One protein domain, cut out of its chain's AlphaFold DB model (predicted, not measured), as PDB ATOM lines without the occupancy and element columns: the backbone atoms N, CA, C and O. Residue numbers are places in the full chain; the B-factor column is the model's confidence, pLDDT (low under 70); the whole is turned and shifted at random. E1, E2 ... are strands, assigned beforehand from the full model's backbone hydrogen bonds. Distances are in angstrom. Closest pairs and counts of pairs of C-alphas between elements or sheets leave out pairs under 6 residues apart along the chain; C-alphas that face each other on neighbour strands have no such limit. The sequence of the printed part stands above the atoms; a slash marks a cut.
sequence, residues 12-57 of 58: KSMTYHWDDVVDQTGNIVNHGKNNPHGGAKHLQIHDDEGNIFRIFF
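AT A GLANCE: This is residues 12 to 57 of the 58 residues of an uncharacterized protein of Thermoflexibacter ruber (UniProt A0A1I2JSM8). Little regular structure is here: a small sheet of three short strands, with a long loop, residues 20 to 41, at the end where E1 stops and E2 starts. A tight turn joins E2 to E3 at the opposite end. The printed part has 46 residues, 15 of them in named strands, all strand in class, with no named helix; the order E1, E2, E3 is antiparallel throughout. It is elongated, 34 by 20 by 13 A, and only just compact, close to loose, with a radius of gyration of the C-alphas of 10.9 A.

IN THESE COORDINATES: Find C-alpha 15 at (-17.987, -53.677, 23.631); from there E1, residues 15 to 19, runs 12.9 A. E2 is residues 42 to 46, 13.0 A. E3, residues 52 to 56, runs 12.8 A to C-alpha 56 at (-7.484, -40.453, 22.482).

HOW THE PARTS SIT: Look at inner strand E2 in this meander, each strand the antiparallel neighbour of the one before. Hairpin E1 and E2 has N 17 and O 44 at 2.8 A; hairpin E2 and E3 has N 43 and O 55 at 2.9 A.

THE WHOLE: The C-alphas of Gln 24 and Glu 49 are farthest apart, 34.7 A. The E1 to E2 link is long. The printed part has no cut, and no printed residue is under 70 in pLDDT.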
ATOM      1  N   LYS A  12     -21.096 -56.026  17.853       72.75
ATOM      2  CA  LYS A  12     -20.136 -55.085  18.466       72.75
ATOM      3  C   LYS A  12     -20.762 -54.182  19.528       72.75
ATOM      4  O   LYS A  12     -20.027 -53.434  20.157       72.75
ATOM      5  N   SER A  13     -22.076 -54.238  19.697       81.25
ATOM      6  CA  SER A  13     -22.815 -53.457  20.688       81.25
ATOM      7  C   SER A  13     -22.319 -53.786  22.103       81.25
ATOM      8  O   SER A  13     -22.001 -54.944  22.382       81.25
ATOM      9  N   MET A  14     -22.197 -52.776  22.968       85.31
ATOM     10  CA  MET A  14     -21.720 -52.918  24.354       85.31
ATOM     11  C   MET A  14     -20.313 -53.538  24.492       85.31
ATOM     12  O   MET A  14     -20.041 -54.306  25.418       85.31
ATOM     13  N   THR A  15     -19.390 -53.213  23.580       89.62
ATOM     14  CA  THR A  15     -17.987 -53.677  23.631       89.62
ATOM     15  C   THR A  15     -17.006 -52.513  23.701       89.62
ATOM     16  O   THR A  15     -17.311 -51.409  23.254       89.62
ATOM     17  N   TYR A  16     -15.799 -52.754  24.213       90.81
ATOM     18  CA  TYR A  16     -14.705 -51.784  24.154       90.81
ATOM     19  C   TYR A  16     -13.403 -52.432  23.671       90.81
ATOM     20  O   TYR A  16     -13.211 -53.641  23.805       90.81
ATOM     21  N   HIS A  17     -12.536 -51.620  23.065       89.44
ATOM     22  CA  HIS A  17     -11.298 -52.029  22.400       89.44
ATOM     23  C   HIS A  17     -10.199 -51.069  22.850       89.44
ATOM     24  O   HIS A  17     -10.352 -49.855  22.710       89.44
ATOM     25  N   TRP A  18      -9.123 -51.610  23.416       91.88
ATOM     26  CA  TRP A  18      -7.925 -50.835  23.722       91.88
ATOM     27  C   TRP A  18      -6.997 -50.900  22.511       91.88
ATOM     28  O   TRP A  18      -6.500 -51.970  22.167       91.88
ATOM     29  N   ASP A  19      -6.822 -49.764  21.848       91.19
ATOM     30  CA  ASP A  19      -6.093 -49.630  20.594       91.19
ATOM     31  C   ASP A  19      -4.814 -48.819  20.850       91.19
ATOM     32  O   ASP A  19      -4.704 -47.647  20.494       91.19
ATOM     33  N   ASP A  20      -3.854 -49.434  21.544       91.94
ATOM     34  CA  ASP A  20      -2.622 -48.793  22.032       91.94
ATOM     35  C   ASP A  20      -1.317 -49.430  21.524       91.94
ATOM     36  O   ASP A  20      -0.243 -48.829  21.638       91.94
ATOM     37  N   VAL A  21      -1.396 -50.623  20.933       91.50
ATOM     38  CA  VAL A  21      -0.246 -51.321  20.348       91.50
ATOM     39  C   VAL A  21      -0.013 -50.826  18.924       91.50
ATOM     40  O   VAL A  21      -0.887 -50.950  18.069       91.50
ATOM     41  N   VAL A  22       1.189 -50.317  18.653       88.81
ATOM     42  CA  VAL A  22       1.598 -49.826  17.328       88.81
ATOM     43  C   VAL A  22       2.542 -50.799  16.620       88.81
ATOM     44  O   VAL A  22       3.315 -51.518  17.255       88.81
ATOM     45  N   ASP A  23       2.472 -50.829  15.294       88.25
ATOM     46  CA  ASP A  23       3.389 -51.557  14.428       88.25
ATOM     47  C   ASP A  23       4.691 -50.772  14.171       88.25
ATOM     48  O   ASP A  23       4.891 -49.653  14.645       88.25
ATOM     49  N   GLN A  24       5.600 -51.356  13.383       87.81
ATOM     50  CA  GLN A  24       6.891 -50.742  13.032       87.81
ATOM     51  C   GLN A  24       6.759 -49.442  12.222       87.81
ATOM     52  O   GLN A  24       7.733 -48.707  12.081       87.81
ATOM     53  N   THR A  25       5.578 -49.166  11.670       85.06
ATOM     54  CA  THR A  25       5.271 -47.945  10.919       85.06
ATOM     55  C   THR A  25       4.628 -46.865  11.791       85.06
ATOM     56  O   THR A  25       4.375 -45.769  11.298       85.06
ATOM     57  N   GLY A  26       4.388 -47.157  13.075       82.69
ATOM     58  CA  GLY A  26       3.740 -46.254  14.023       82.69
ATOM     59  C   GLY A  26       2.211 -46.256  13.946       82.69
ATOM     60  O   GLY A  26       1.587 -45.420  14.590       82.69
ATOM     61  N   ASN A  27       1.603 -47.177  13.189       86.81
ATOM     62  CA  ASN A  27       0.147 -47.319  13.120       86.81
ATOM     63  C   ASN A  27      -0.338 -48.365  14.123       86.81
ATOM     64  O   ASN A  27       0.336 -49.365  14.351       86.81
ATOM     65  N   ILE A  28      -1.525 -48.175  14.691       90.12
ATOM     66  CA  ILE A  28      -2.148 -49.161  15.574       90.12
ATOM     67  C   ILE A  28      -2.321 -50.490  14.829       90.12
ATOM     68  O   ILE A  28      -2.827 -50.546  13.704       90.12
ATOM     69  N   VAL A  29      -1.933 -51.587  15.476       86.25
ATOM     70  CA  VAL A  29      -2.102 -52.937  14.932       86.25
ATOM     71  C   VAL A  29      -3.584 -53.239  14.670       86.25
ATOM     72  O   VAL A  29      -4.479 -52.747  15.349       86.25
ATOM     73  N   ASN A  30      -3.881 -54.066  13.667       80.94
ATOM     74  CA  ASN A  30      -5.257 -54.400  13.256       80.94
ATOM     75  C   ASN A  30      -6.108 -53.220  12.740       80.94
ATOM     76  O   ASN A  30      -7.290 -53.416  12.439       80.94
ATOM     77  N   HIS A  31      -5.529 -52.029  12.563       80.50
ATOM     78  CA  HIS A  31      -6.155 -50.937  11.827       80.50
ATOM     79  C   HIS A  31      -5.759 -50.994  10.349       80.50
ATOM     80  O   HIS A  31      -4.612 -51.240   9.986       80.50
ATOM     81  N   GLY A  32      -6.737 -50.796   9.460       76.19
ATOM     82  CA  GLY A  32      -6.459 -50.693   8.030       76.19
ATOM     83  C   GLY A  32      -5.589 -49.470   7.733       76.19
ATOM     84  O   GLY A  32      -5.746 -48.436   8.376       76.19
ATOM     85  N   LYS A  33      -4.732 -49.556   6.709       70.31
ATOM     86  CA  LYS A  33      -3.774 -48.500   6.319       70.31
ATOM     87  C   LYS A  33      -4.407 -47.122   6.040       70.31
ATOM     88  O   LYS A  33      -3.722 -46.112   6.089       70.31
ATOM     89  N   ASN A  34      -5.713 -47.090   5.767       76.94
ATOM     90  CA  ASN A  34      -6.488 -45.875   5.501       76.94
ATOM     91  C   ASN A  34      -7.472 -45.537   6.637       76.94
ATOM     92  O   ASN A  34      -8.412 -44.777   6.421       76.94
ATOM     93  N   ASN A  35      -7.327 -46.144   7.820       79.75
ATOM     94  CA  ASN A  35      -8.179 -45.828   8.959       79.75
ATOM     95  C   ASN A  35      -7.666 -44.535   9.620       79.75
ATOM     96  O   ASN A  35      -6.570 -44.555  10.181       79.75
ATOM     97  N   PRO A  36      -8.438 -43.432   9.604       77.62
ATOM     98  CA  PRO A  36      -8.006 -42.154  10.171       77.62
ATOM     99  C   PRO A  36      -7.751 -42.215  11.685       77.62
ATOM    100  O   PRO A  36      -7.081 -41.345  12.226       77.62
ATOM    101  N   HIS A  37      -8.258 -43.242  12.372       79.56
ATOM    102  CA  HIS A  37      -8.053 -43.451  13.806       79.56
ATOM    103  C   HIS A  37      -6.866 -44.371  14.113       79.56
ATOM    104  O   HIS A  37      -6.500 -44.519  15.269       79.56
ATOM    105  N   GLY A  38      -6.244 -44.976  13.094       81.25
ATOM    106  CA  GLY A  38      -5.094 -45.867  13.273       81.25
ATOM    107  C   GLY A  38      -3.792 -45.145  13.627       81.25
ATOM    108  O   GLY A  38      -2.824 -45.807  13.975       81.25
ATOM    109  N   GLY A  39      -3.756 -43.812  13.540       84.62
ATOM    110  CA  GLY A  39      -2.554 -43.014  13.800       84.62
ATOM    111  C   GLY A  39      -2.398 -42.513  15.238       84.62
ATOM    112  O   GLY A  39      -1.393 -41.878  15.535       84.62
ATOM    113  N   ALA A  40      -3.375 -42.745  16.120       88.50
ATOM    114  CA  ALA A  40      -3.347 -42.242  17.493       88.50
ATOM    115  C   ALA A  40      -3.943 -43.269  18.456       88.50
ATOM    116  O   ALA A  40      -5.047 -43.762  18.209       88.50
ATOM    117  N   LYS A  41      -3.232 -43.567  19.552       91.50
ATOM    118  CA  LYS A  41      -3.693 -44.516  20.571       91.50
ATOM    119  C   LYS A  41      -5.036 -44.071  21.137       91.50
ATOM    120  O   LYS A  41      -5.240 -42.885  21.415       91.50
ATOM    121  N   HIS A  42      -5.961 -45.010  21.282       93.75
ATOM    122  CA  HIS A  42      -7.286 -44.689  21.787       93.75
ATOM    123  C   HIS A  42      -7.996 -45.878  22.430       93.75
ATOM    124  O   HIS A  42      -7.661 -47.040  22.225       93.75
ATOM    125  N   LEU A  43      -9.020 -45.559  23.212       93.44
ATOM    126  CA  LEU A  43     -10.034 -46.499  23.662       93.44
ATOM    127  C   LEU A  43     -11.257 -46.313  22.768       93.44
ATOM    128  O   LEU A  43     -11.821 -45.216  22.724       93.44
ATOM    129  N   GLN A  44     -11.662 -47.363  22.055       92.62
ATOM    130  CA  GLN A  44     -12.881 -47.370  21.251       92.62
ATOM    131  C   GLN A  44     -14.002 -48.076  22.014       92.62
ATOM    132  O   GLN A  44     -13.868 -49.243  22.372       92.62
ATOM    133  N   ILE A  45     -15.121 -47.391  22.235       92.62
ATOM    134  CA  ILE A  45     -16.290 -47.913  22.952       92.62
ATOM    135  C   ILE A  45     -17.471 -47.948  21.987       92.62
ATOM    136  O   ILE A  45     -17.744 -46.962  21.304       92.62
ATOM    137  N   HIS A  46     -18.155 -49.083  21.941       91.56
ATOM    138  CA  HIS A  46     -19.425 -49.268  21.256       91.56
ATOM    139  C   HIS A  46     -20.545 -49.279  22.295       91.56
ATOM    140  O   HIS A  46     -20.507 -50.107  23.209       91.56
ATOM    141  N   ASP A  47     -21.526 -48.395  22.157       88.44
ATOM    142  CA  ASP A  47     -22.723 -48.440  23.000       88.44
ATOM    143  C   ASP A  47     -23.722 -49.506  22.518       88.44
ATOM    144  O   ASP A  47     -23.424 -50.323  21.635       88.44
ATOM    145  N   ASP A  48     -24.888 -49.545  23.155       88.62
ATOM    146  CA  ASP A  48     -25.964 -50.470  22.829       88.62
ATOM    147  C   ASP A  48     -26.563 -50.215  21.436       88.62
ATOM    148  O   ASP A  48     -26.871 -51.171  20.719       88.62
ATOM    149  N   GLU A  49     -26.627 -48.951  21.018       86.62
ATOM    150  CA  GLU A  49     -27.121 -48.497  19.710       86.62
ATOM    151  C   GLU A  49     -26.112 -48.675  18.558       86.62
ATOM    152  O   GLU A  49     -26.467 -48.576  17.380       86.62
ATOM    153  N   GLY A  50     -24.853 -48.985  18.873       83.06
ATOM    154  CA  GLY A  50     -23.775 -49.161  17.902       83.06
ATOM    155  C   GLY A  50     -23.028 -47.873  17.544       83.06
ATOM    156  O   GLY A  50     -22.187 -47.903  16.635       83.06
ATOM    157  N   ASN A  51     -23.277 -46.772  18.257       89.56
ATOM    158  CA  ASN A  51     -22.452 -45.572  18.185       89.56
ATOM    159  C   ASN A  51     -21.031 -45.889  18.660       89.56
ATOM    160  O   ASN A  51     -20.797 -46.791  19.468       89.56
ATOM    161  N   ILE A  52     -20.059 -45.142  18.134       91.50
ATOM    162  CA  ILE A  52     -18.642 -45.352  18.431       91.50
ATOM    163  C   ILE A  52     -18.068 -44.103  19.086       91.50
ATOM    164  O   ILE A  52     -17.961 -43.057  18.447       91.50
ATOM    165  N   PHE A  53     -17.611 -44.250  20.324       92.62
ATOM    166  CA  PHE A  53     -16.858 -43.233  21.049       92.62
ATOM    167  C   PHE A  53     -15.371 -43.575  21.013       92.62
ATOM    168  O   PHE A  53     -14.995 -44.739  21.152       92.62
ATOM    169  N   ARG A  54     -14.518 -42.565  20.823       92.81
ATOM    170  CA  ARG A  54     -13.059 -42.717  20.860       92.81
ATOM    171  C   ARG A  54     -12.462 -41.728  21.842       92.81
ATOM    172  O   ARG A  54     -12.680 -40.527  21.706       92.81
ATOM    173  N   ILE A  55     -11.710 -42.243  22.806       94.06
ATOM    174  CA  ILE A  55     -10.958 -41.443  23.776       94.06
ATOM    175  C   ILE A  55      -9.483 -41.572  23.409       94.06
ATOM    176  O   ILE A  55      -8.918 -42.652  23.558       94.06
ATOM    177  N   PHE A  56      -8.890 -40.496  22.895       92.62
ATOM    178  CA  PHE A  56      -7.484 -40.453  22.482       92.62
ATOM    179  C   PHE A  56      -6.568 -40.119  23.665       92.62
ATOM    180  O   PHE A  56      -6.951 -39.324  24.527       92.62
ATOM    181  N   PHE A  57      -5.376 -40.716  23.701       88.19
ATOM    182  CA  PHE A  57      -4.378 -40.515  24.758       88.19
ATOM    183  C   PHE A  57      -2.942 -40.698  24.235       88.19
ATOM    184  O   PHE A  57      -2.749 -41.331  23.196       88.19
TER     185      PHE A  57